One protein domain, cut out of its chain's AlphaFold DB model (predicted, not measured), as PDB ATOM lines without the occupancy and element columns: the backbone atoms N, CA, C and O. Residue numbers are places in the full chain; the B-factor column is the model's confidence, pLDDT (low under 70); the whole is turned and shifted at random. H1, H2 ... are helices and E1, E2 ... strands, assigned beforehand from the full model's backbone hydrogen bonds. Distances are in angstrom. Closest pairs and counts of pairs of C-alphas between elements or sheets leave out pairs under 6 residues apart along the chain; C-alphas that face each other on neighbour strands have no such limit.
ATOM      1  N   GLN A  36     138.359  93.514 145.308       78.75
ATOM      2  CA  GLN A  36     138.740  92.598 144.229       78.75
ATOM      3  C   GLN A  36     137.750  92.548 143.050       78.75
ATOM      4  O   GLN A  36     138.199  92.527 141.909       78.75
ATOM      5  N   GLU A  37     136.432  92.556 143.283       83.94
ATOM      6  CA  GLU A  37     135.407  92.568 142.220       83.94
ATOM      7  C   GLU A  37     135.430  93.868 141.401       83.94
ATOM      8  O   GLU A  37     134.979  93.884 140.259       83.94
ATOM      9  N   VAL A  38     135.963  94.960 141.965       86.44
ATOM     10  CA  VAL A  38     136.115  96.242 141.259       86.44
ATOM     11  C   VAL A  38     137.209  96.161 140.185       86.44
ATOM     12  O   VAL A  38     137.117  96.832 139.159       86.44
ATOM     13  N   GLY A  39     138.228  95.320 140.380       88.19
ATOM     14  CA  GLY A  39     139.303  95.126 139.410       88.19
ATOM     15  C   GLY A  39     140.198  96.359 139.244       88.19
ATOM     16  O   GLY A  39     140.596  96.991 140.219       88.19
ATOM     17  N   ALA A  40     140.572  96.683 138.005       90.88
ATOM     18  CA  ALA A  40     141.407  97.847 137.716       90.88
ATOM     19  C   ALA A  40     140.581  99.144 137.716       90.88
ATOM     20  O   ALA A  40     139.625  99.292 136.956       90.88
ATOM     21  N   VAL A  41     140.999 100.113 138.525       92.56
ATOM     22  CA  VAL A  41     140.388 101.439 138.636       92.56
ATOM     23  C   VAL A  41     141.288 102.470 137.977       92.56
ATOM     24  O   VAL A  41     142.505 102.478 138.166       92.56
ATOM     25  N   THR A  42     140.681 103.376 137.214       94.88
ATOM     26  CA  THR A  42     141.381 104.560 136.713       94.88
ATOM     27  C   THR A  42     141.350 105.653 137.773       94.88
ATOM     28  O   THR A  42     140.283 106.095 138.198       94.88
ATOM     29  N   VAL A  43     142.531 106.113 138.168       94.88
ATOM     30  CA  VAL A  43     142.732 107.201 139.121       94.88
ATOM     31  C   VAL A  43     143.170 108.448 138.365       94.88
ATOM     32  O   VAL A  43     144.145 108.412 137.612       94.88
ATOM     33  N   LYS A  44     142.465 109.558 138.585       94.94
ATOM     34  CA  LYS A  44     142.833 110.893 138.106       94.94
ATOM     35  C   LYS A  44     143.785 111.534 139.113       94.94
ATOM     36  O   LYS A  44     143.415 111.716 140.271       94.94
ATOM     37  N   CYS A  45     144.989 111.882 138.674       93.94
ATOM     38  CA  CYS A  45     146.032 112.478 139.504       93.94
ATOM     39  C   CYS A  45     146.026 114.007 139.390       93.94
ATOM     40  O   CYS A  45     145.928 114.549 138.284       93.94
ATOM     41  N   TYR A  46     146.203 114.688 140.520       93.38
ATOM     42  CA  TYR A  46     146.256 116.145 140.606       93.38
ATOM     43  C   TYR A  46     147.500 116.585 141.383       93.38
ATOM     44  O   TYR A  46     147.828 115.995 142.411       93.38
ATOM     45  N   ASP A  47     148.176 117.627 140.905       91.31
ATOM     46  CA  ASP A  47     149.225 118.327 141.647       91.31
ATOM     47  C   ASP A  47     148.591 119.423 142.510       91.31
ATOM     48  O   ASP A  47     148.030 120.394 141.999       91.31
ATOM     49  N   CYS A  48     148.665 119.249 143.825       87.56
ATOM     50  CA  CYS A  48     148.157 120.174 144.826       87.56
ATOM     51  C   CYS A  48     149.131 121.318 145.154       87.56
ATOM     52  O   CYS A  48     148.738 122.252 145.853       87.56
ATOM     53  N   SER A  49     150.382 121.291 144.676       84.69
ATOM     54  CA  SER A  49     151.368 122.340 144.985       84.69
ATOM     55  C   SER A  49     151.032 123.692 144.345       84.69
ATOM     56  O   SER A  49     151.415 124.739 144.862       84.69
ATOM     57  N   SER A  50     150.255 123.691 143.259       69.75
ATOM     58  CA  SER A  50     149.868 124.887 142.505       69.75
ATOM     59  C   SER A  50     148.709 125.690 143.117       69.75
ATOM     60  O   SER A  50     148.260 126.663 142.512       69.75
ATOM     61  N   GLY A  51     148.170 125.290 144.276       67.00
ATOM     62  CA  GLY A  51     147.070 125.977 144.979       67.00
ATOM     63  C   GLY A  51     145.689 125.868 144.311       67.00
ATOM     64  O   GLY A  51     144.663 125.942 144.982       67.00
ATOM     65  N   LYS A  52     145.644 125.624 142.999       68.06
ATOM     66  CA  LYS A  52     144.488 125.131 142.242       68.06
ATOM     67  C   LYS A  52     144.919 123.777 141.699       68.06
ATOM     68  O   LYS A  52     145.870 123.745 140.917       68.06
ATOM     69  N   GLY A  53     144.335 122.679 142.183       80.75
ATOM     70  CA  GLY A  53     144.808 121.334 141.848       80.75
ATOM     71  C   GLY A  53     144.916 121.146 140.339       80.75
ATOM     72  O   GLY A  53     143.917 121.188 139.621       80.75
ATOM     73  N   LYS A  54     146.142 120.996 139.834       88.94
ATOM     74  CA  LYS A  54     146.391 120.866 138.400       88.94
ATOM     75  C   LYS A  54     146.216 119.408 138.011       88.94
ATOM     76  O   LYS A  54     146.955 118.556 138.496       88.94
ATOM     77  N   TYR A  55     145.277 119.118 137.114       92.31
ATOM     78  CA  TYR A  55     145.147 117.774 136.555       92.31
ATOM     79  C   TYR A  55     146.428 117.383 135.802       92.31
ATOM     80  O   TYR A  55     146.888 118.113 134.923       92.31
ATOM     81  N   LEU A  56     147.003 116.239 136.171       92.81
ATOM     82  CA  LEU A  56     148.242 115.717 135.591       92.81
ATOM     83  C   LEU A  56     147.973 114.652 134.526       92.81
ATOM     84  O   LEU A  56     148.686 114.565 133.529       92.81
ATOM     85  N   GLY A  57     146.951 113.828 134.749       94.75
ATOM     86  CA  GLY A  57     146.641 112.670 133.923       94.75
ATOM     87  C   GLY A  57     146.108 111.508 134.755       94.75
ATOM     88  O   GLY A  57     145.739 111.670 135.918       94.75
ATOM     89  N   ASN A  58     146.080 110.320 134.151       97.06
ATOM     90  CA  ASN A  58     145.522 109.118 134.770       97.06
ATOM     91  C   ASN A  58     146.586 108.055 135.061       97.06
ATOM     92  O   ASN A  58     147.533 107.885 134.285       97.06
ATOM     93  N   VAL A  59     146.375 107.276 136.120       96.81
ATOM     94  CA  VAL A  59     147.049 105.995 136.384       96.81
ATOM     95  C   VAL A  59     146.006 104.893 136.556       96.81
ATOM     96  O   VAL A  59     144.856 105.173 136.886       96.81
ATOM     97  N   ALA A  60     146.398 103.646 136.313       95.75
ATOM     98  CA  ALA A  60     145.580 102.483 136.634       95.75
ATOM     99  C   ALA A  60     146.110 101.847 137.920       95.75
ATOM    100  O   ALA A  60     147.323 101.726 138.092       95.75
ATOM    101  N   ILE A  61     145.205 101.446 138.806       94.12
ATOM    102  CA  ILE A  61     145.513 100.757 140.058       94.12
ATOM    103  C   ILE A  61     144.604  99.543 140.188       94.12
ATOM    104  O   ILE A  61     143.447  99.588 139.772       94.12
ATOM    105  N   LEU A  62     145.110  98.453 140.757       91.56
ATOM    106  CA  LEU A  62     144.257  97.329 141.121       91.56
ATOM    107  C   LEU A  62     143.554  97.655 142.434       91.56
ATOM    108  O   LEU A  62     144.204  97.943 143.440       91.56
ATOM    109  N   ALA A  63     142.227  97.619 142.414       90.25
ATOM    110  CA  ALA A  63     141.427  97.870 143.591       90.25
ATOM    111  C   ALA A  63     141.715  96.820 144.663       90.25
ATOM    112  O   ALA A  63     141.714  95.608 144.428       90.25
ATOM    113  N   ARG A  64     141.970  97.308 145.871       88.12
ATOM    114  CA  ARG A  64     142.226  96.491 147.051       88.12
ATOM    115  C   ARG A  64     141.788  97.258 148.284       88.12
ATOM    116  O   ARG A  64     141.688  98.481 148.269       88.12
ATOM    117  N   TYR A  65     141.465  96.503 149.321       86.50
ATOM    118  CA  TYR A  65     140.880  97.045 150.534       86.50
ATOM    119  C   TYR A  65     141.891  97.899 151.301       86.50
ATOM    120  O   TYR A  65     142.966  97.415 151.651       86.50
ATOM    121  N   GLU A  66     141.519  99.139 151.604       85.88
ATOM    122  CA  GLU A  66     142.212  99.990 152.569       85.88
ATOM    123  C   GLU A  66     141.181 100.542 153.561       85.88
ATOM    124  O   GLU A  66     140.124 101.037 153.167       85.88
ATOM    125  N   GLU A  67     141.469 100.450 154.858       83.69
ATOM    126  CA  GLU A  67     140.641 101.052 155.902       83.69
ATOM    127  C   GLU A  67     141.400 102.203 156.556       83.69
ATOM    128  O   GLU A  67     142.521 102.036 157.032       83.69
ATOM    129  N   SER A  68     140.787 103.383 156.579       78.56
ATOM    130  CA  SER A  68     141.358 104.578 157.192       78.56
ATOM    131  C   SER A  68     140.267 105.357 157.915       78.56
ATOM    132  O   SER A  68     139.209 105.627 157.347       78.56
ATOM    133  N   GLN A  69     140.509 105.702 159.184       77.81
ATOM    134  CA  GLN A  69     139.565 106.444 160.037       77.81
ATOM    135  C   GLN A  69     138.151 105.821 160.074       77.81
ATOM    136  O   GLN A  69     137.146 106.531 160.059       77.81
ATOM    137  N   GLY A  70     138.065 104.486 160.069       76.56
ATOM    138  CA  GLY A  70     136.797 103.745 160.055       76.56
ATOM    139  C   GLY A  70     136.034 103.794 158.724       76.56
ATOM    140  O   GLY A  70     134.898 103.327 158.651       76.56
ATOM    141  N   LYS A  71     136.628 104.352 157.661       76.44
ATOM    142  CA  LYS A  71     136.097 104.316 156.294       76.44
ATOM    143  C   LYS A  71     136.852 103.289 155.463       76.44
ATOM    144  O   LYS A  71     138.073 103.189 155.540       76.44
ATOM    145  N   LYS A  72     136.095 102.553 154.655       79.44
ATOM    146  CA  LYS A  72     136.586 101.518 153.743       79.44
ATOM    147  C   LYS A  72     136.720 102.119 152.348       79.44
ATOM    148  O   LYS A  72     135.755 102.704 151.858       79.44
ATOM    149  N   PHE A  73     137.884 101.956 151.739       84.44
ATOM    150  CA  PHE A  73     138.216 102.420 150.396       84.44
ATOM    151  C   PHE A  73     138.598 101.228 149.523       84.44
ATOM    152  O   PHE A  73     139.192 100.258 150.006       84.44
ATOM    153  N   CYS A  74     138.274 101.315 148.236       88.50
ATOM    154  CA  CYS A  74     138.743 100.359 147.237       88.50
ATOM    155  C   CYS A  74     139.930 100.864 146.421       88.50
ATOM    156  O   CYS A  74     140.531 100.081 145.685       88.50
ATOM    157  N   VAL A  75     140.300 102.135 146.576       91.06
ATOM    158  CA  VAL A  75     141.539 102.695 146.039       91.06
ATOM    159  C   VAL A  75     142.492 103.022 147.193       91.06
ATOM    160  O   VAL A  75     142.266 104.012 147.891       91.06
ATOM    161  N   PRO A  76     143.571 102.240 147.390       89.94
ATOM    162  CA  PRO A  76     144.553 102.497 148.441       89.94
ATOM    163  C   PRO A  76     145.283 103.806 148.190       89.94
ATOM    164  O   PRO A  76     145.944 103.984 147.158       89.94
ATOM    165  N   ALA A  77     145.206 104.718 149.149       89.00
ATOM    166  CA  ALA A  77     145.698 106.068 148.956       89.00
ATOM    167  C   ALA A  77     147.215 106.123 148.810       89.00
ATOM    168  O   ALA A  77     147.746 106.884 147.996       89.00
ATOM    169  N   SER A  78     147.917 105.297 149.583       89.38
ATOM    170  CA  SER A  78     149.378 105.215 149.565       89.38
ATOM    171  C   SER A  78     149.914 104.811 148.187       89.38
ATOM    172  O   SER A  78     150.811 105.465 147.649       89.38
ATOM    173  N   GLU A  79     149.325 103.780 147.582       92.69
ATOM    174  CA  GLU A  79     149.705 103.290 146.259       92.69
ATOM    175  C   GLU A  79     149.284 104.251 145.151       92.69
ATOM    176  O   GLU A  79     150.104 104.569 144.292       92.69
ATOM    177  N   ALA A  80     148.046 104.757 145.181       92.81
ATOM    178  CA  ALA A  80     147.562 105.701 144.177       92.81
ATOM    179  C   ALA A  80     148.474 106.935 144.096       92.81
ATOM    180  O   ALA A  80     148.929 107.311 143.012       92.81
ATOM    181  N   ARG A  81     148.842 107.508 145.252       92.50
ATOM    182  CA  ARG A  81     149.785 108.634 145.325       92.50
ATOM    183  C   ARG A  81     151.169 108.264 144.815       92.50
ATOM    184  O   ARG A  81     151.773 109.068 144.110       92.50
ATOM    185  N   GLN A  82     151.674 107.076 145.146       95.19
ATOM    186  CA  GLN A  82     152.986 106.626 144.683       95.19
ATOM    187  C   GLN A  82     153.018 106.439 143.159       95.19
ATOM    188  O   GLN A  82     153.970 106.876 142.514       95.19
ATOM    189  N   LEU A  83     151.973 105.855 142.568       96.06
ATOM    190  CA  LEU A  83     151.853 105.684 141.117       96.06
ATOM    191  C   LEU A  83     151.772 107.031 140.393       96.06
ATOM    192  O   LEU A  83     152.502 107.249 139.425       96.06
ATOM    193  N   CYS A  84     150.937 107.954 140.878       95.25
ATOM    194  CA  CYS A  84     150.871 109.318 140.352       95.25
ATOM    195  C   CYS A  84     152.231 110.032 140.476       95.25
ATOM    196  O   CYS A  84     152.705 110.630 139.512       95.25
ATOM    197  N   SER A  85     152.872 109.939 141.646       95.06
ATOM    198  CA  SER A  85     154.172 110.554 141.934       95.06
ATOM    199  C   SER A  85     155.244 110.076 140.957       95.06
ATOM    200  O   SER A  85     155.891 110.897 140.312       95.06
ATOM    201  N   ASN A  86     155.359 108.758 140.774       97.62
ATOM    202  CA  ASN A  86     156.328 108.157 139.863       97.62
ATOM    203  C   ASN A  86     156.050 108.535 138.402       97.62
ATOM    204  O   ASN A  86     156.979 108.830 137.657       97.62
ATOM    205  N   LYS A  87     154.777 108.536 137.985       97.94
ATOM    206  CA  LYS A  87     154.399 108.804 136.592       97.94
ATOM    207  C   LYS A  87     154.625 110.259 136.183       97.94
ATOM    208  O   LYS A  87     155.030 110.509 135.052       97.94
ATOM    209  N   PHE A  88     154.328 111.202 137.074       95.44
ATOM    210  CA  PHE A  88     154.346 112.635 136.759       95.44
ATOM    211  C   PHE A  88     155.533 113.385 137.367       95.44
ATOM    212  O   PHE A  88     155.644 114.591 137.170       95.44
ATOM    213  N   ASN A  89     156.422 112.683 138.076       95.38
ATOM    214  CA  ASN A  89     157.599 113.244 138.737       95.38
ATOM    215  C   ASN A  89     157.260 114.410 139.687       95.38
ATOM    216  O   ASN A  89     157.914 115.451 139.700       95.38
ATOM    217  N   ILE A  90     156.204 114.224 140.480       91.06
ATOM    218  CA  ILE A  90     155.761 115.159 141.520       91.06
ATOM    219  C   ILE A  90     155.910 114.473 142.874       91.06
ATOM    220  O   ILE A  90     155.672 113.271 143.000       91.06
ATOM    221  N   SER A  91     156.285 115.226 143.908       91.00
ATOM    222  CA  SER A  91     156.320 114.718 145.283       91.00
ATOM    223  C   SER A  91     154.981 114.084 145.662       91.00
ATOM    224  O   SER A  91     153.939 114.731 145.556       91.00
ATOM    225  N   LYS A  92     154.994 112.845 146.173       90.44
ATOM    226  CA  LYS A  92     153.773 112.155 146.627       90.44
ATOM    227  C   LYS A  92     152.970 112.965 147.652       90.44
ATOM    228  O   LYS A  92     151.749 112.834 147.696       90.44
ATOM    229  N   TYR A  93     153.633 113.824 148.433       89.19
ATOM    230  CA  TYR A  93     153.012 114.713 149.422       89.19
ATOM    231  C   TYR A  93     152.172 115.831 148.792       89.19
ATOM    232  O   TYR A  93     151.258 116.330 149.433       89.19
ATOM    233  N   ASN A  94     152.424 116.149 147.522       90.12
ATOM    234  CA  ASN A  94     151.690 117.144 146.745       90.12
ATOM    235  C   ASN A  94     150.650 116.505 145.812       90.12
ATOM    236  O   ASN A  94     150.066 117.206 144.999       90.12
ATOM    237  N   ILE A  95     150.431 115.189 145.875       90.81
ATOM    238  CA  ILE A  95     149.439 114.508 145.037       90.81
ATOM    239  C   ILE A  95     148.098 114.396 145.763       90.81
ATOM    240  O   ILE A  95     148.029 113.765 146.820       90.81
ATOM    241  N   GLY A  96     147.045 114.904 145.123       91.69
ATOM    242  CA  GLY A  96     145.651 114.533 145.373       91.69
ATOM    243  C   GLY A  96     145.124 113.629 144.257       91.69
ATOM    244  O   GLY A  96     145.685 113.593 143.154       91.69
ATOM    245  N   TYR A  97     144.048 112.882 144.515       91.69
ATOM    246  CA  TYR A  97     143.426 112.065 143.473       91.69
ATOM    247  C   TYR A  97     141.913 111.900 143.619       91.69
ATOM    248  O   TYR A  97     141.351 111.981 144.714       91.69
ATOM    249  N   SER A  98     141.264 111.613 142.488       91.88
ATOM    250  CA  SER A  98     139.894 111.099 142.436       91.88
ATOM    251  C   SER A  98     139.834 109.801 141.642       91.88
ATOM    252  O   SER A  98     140.576 109.595 140.680       91.88
ATOM    253  N   ALA A  99     138.939 108.914 142.050       91.19
ATOM    254  CA  ALA A  99     138.674 107.665 141.368       91.19
ATOM    255  C   ALA A  99     137.169 107.464 141.261       91.19
ATOM    256  O   ALA A  99     136.439 107.669 142.229       91.19
ATOM    257  N   GLN A 100     136.710 107.051 140.086       89.81
ATOM    258  CA  GLN A 100     135.321 106.684 139.863       89.81
ATOM    259  C   GLN A 100     135.289 105.286 139.267       89.81
ATOM    260  O   GLN A 100     135.982 105.008 138.288       89.81
ATOM    261  N   PHE A 101     134.499 104.405 139.865       86.75
ATOM    262  CA  PHE A 101     134.362 103.029 139.415       86.75
ATOM    263  C   PHE A 101     132.937 102.537 139.628       86.75
ATOM    264  O   PHE A 101     132.229 102.974 140.536       86.75
ATOM    265  N   ASN A 102     132.514 101.616 138.769       81.38
ATOM    266  CA  ASN A 102     131.235 100.944 138.919       81.38
ATOM    267  C   ASN A 102     131.445  99.680 139.741       81.38
ATOM    268  O   ASN A 102     132.309  98.865 139.432       81.38
ATOM    269  N   TYR A 103     130.631  99.513 140.771       75.81
ATOM    270  CA  TYR A 103     130.542  98.280 141.527       75.81
ATOM    271  C   TYR A 103     129.084  97.841 141.559       75.81
ATOM    272  O   TYR A 103     128.217  98.515 142.128       75.81
ATOM    273  N   ARG A 104     128.805  96.699 140.923       74.75
ATOM    274  CA  ARG A 104     127.440  96.209 140.684       74.75
ATOM    275  C   ARG A 104     126.601  97.296 139.989       74.75
ATOM    276  O   ARG A 104     127.044  97.874 139.005       74.75
ATOM    277  N   ALA A 105     125.404  97.587 140.498       73.06
ATOM    278  CA  ALA A 105     124.493  98.597 139.953       73.06
ATOM    279  C   ALA A 105     124.739 100.016 140.508       73.06
ATOM    280  O   ALA A 105     123.824 100.837 140.536       73.06
ATOM    281  N   SER A 106     125.933 100.307 141.033       76.12
ATOM    282  CA  SER A 106     126.241 101.598 141.653       76.12
ATOM    283  C   SER A 106     127.572 102.149 141.165       76.12
ATOM    284  O   SER A 106     128.572 101.436 141.113       76.12
ATOM    285  N   THR A 107     127.588 103.438 140.841       82.06
ATOM    286  CA  THR A 107     128.822 104.188 140.616       82.06
ATOM    287  C   THR A 107     129.301 104.748 141.949       82.06
ATOM    288  O   THR A 107     128.567 105.466 142.628       82.06
ATOM    289  N   SER A 108     130.535 104.423 142.310       83.06
ATOM    290  CA  SER A 108     131.223 104.940 143.488       83.06
ATOM    291  C   SER A 108     132.261 105.960 143.051       83.06
ATOM    292  O   SER A 108     132.971 105.748 142.066       83.06
ATOM    293  N   THR A 109     132.372 107.049 143.808       82.94
ATOM    294  CA  THR A 109     133.454 108.017 143.642       82.94
ATOM    295  C   THR A 109     134.205 108.155 144.956       82.94
ATOM    296  O   THR A 109     133.615 108.486 145.984       82.94
ATOM    297  N   GLU A 110     135.507 107.904 144.914       82.88
ATOM    298  CA  GLU A 110     136.418 108.055 146.041       82.88
ATOM    299  C   GLU A 110     137.360 109.232 145.780       82.88
ATOM    300  O   GLU A 110     137.855 109.430 144.667       82.88
ATOM    301  N   TYR A 111     137.604 110.015 146.827       79.81
ATOM    302  CA  TYR A 111     138.502 111.163 146.805       79.81
ATOM    303  C   TYR A 111     139.499 111.032 147.942       79.81
ATOM    304  O   TYR A 111     139.126 110.648 149.054       79.81
ATOM    305  N   TYR A 112     140.740 111.427 147.684       71.31
ATOM    306  CA  TYR A 112     141.758 111.530 148.717       71.31
ATOM    307  C   TYR A 112     142.562 112.816 148.536       71.31
ATOM    308  O   TYR A 112     142.896 113.199 147.415       71.31
ATOM    309  N   ASP A 113     142.853 113.468 149.664       61.75
ATOM    310  CA  ASP A 113     143.428 114.818 149.753       61.75
ATOM    311  C   ASP A 113     142.530 115.900 149.102       61.75
ATOM    312  O   ASP A 113     142.820 116.508 148.073       61.75
TER     313      ASP A 113
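AT A GLANCE: This is residues 36 to 113 of the 118 residues of an uncharacterized protein of Marinifilum sp. JC120 (UniProt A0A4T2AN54). A strongly twisted sheet of four strands curls round one helix, H1, which packs on one face of it, and a small hairpin, E3 and E4, is set off to one side, with centres farthest from the mean of the C-alphas. The sheet runs E2, E1, E5, E6, antiparallel throughout; the small hairpin makes a second, two-stranded antiparallel sheet. The printed part has 78 residues, with six named strands and one named helix in the order E1, E2, E3, E4, H1, E5, E6, and its class is mixed, helices and strands. It is compact, with a radius of gyration of the C-alphas of 12.2 A, and the C-alphas span 36 by 25 by 20 A.

IN THESE COORDINATES: Begin with the large sheet: find C-alpha 40 at (141.407, 97.847, 137.716), where E1, residues 40 to 47, starts its 22.3 A. E2, residues 54 to 62, runs 23.8 A and bends by 56 degrees at residue 57. E5, residues 95 to 103, covers 25.2 A, and E6, residues 106 to 112, covers 19.7 A to C-alpha 112 at (141.758, 111.530, 148.717). H1, residues 77 to 88, starts at C-alpha 77 at (145.698, 106.068, 148.956) and is 16.3 A long. The short strands are E3, residues 66 to 68, and E4, residues 71 to 73.

HOW THE PARTS SIT: In the large sheet, E2 and E6 are the edge strands, and the strands' lines turn by 60 degrees from edge to edge. Look between the hairpin strands E1 and E2 for N 43 and O 59, 2.8 A apart, within hydrogen-bond range. Between the inner strands E1 and E5, N 44 and O 98 are within range at 2.8 A. In the hairpin of E5 and E6, N 108 and O 101 are within range at 2.8 A. H1 is on this sheet, in two layers, a helix on one face of a sheet; the closest C-alphas of H1 and E1 are those of Cys 84 and Cys 45, 5.8 A apart, and those of H1 and E5 are Arg 81 and Ile 95, 5.9 A. In H1 every O i to N i+4 pair is within hydrogen-bond range. In the hairpin of E3 and E4, N 73 and O 66 are within range at 2.8 A. The closest C-alphas of E4 and E6 are those of Phe 73 and Glu 110, 7.3 A apart. E3 is apart from E1, E2, E5 and E6.

THE WHOLE: The two C-alphas farthest apart are those of Ser 50 and Ala 105, at 36.6 A. The printed part, residues 36 to 113, has no cut, and none of its links is long. The mean pLDDT of the printed part is 87.2; look for values under 70 at residues 50 to 52 and at residue 113.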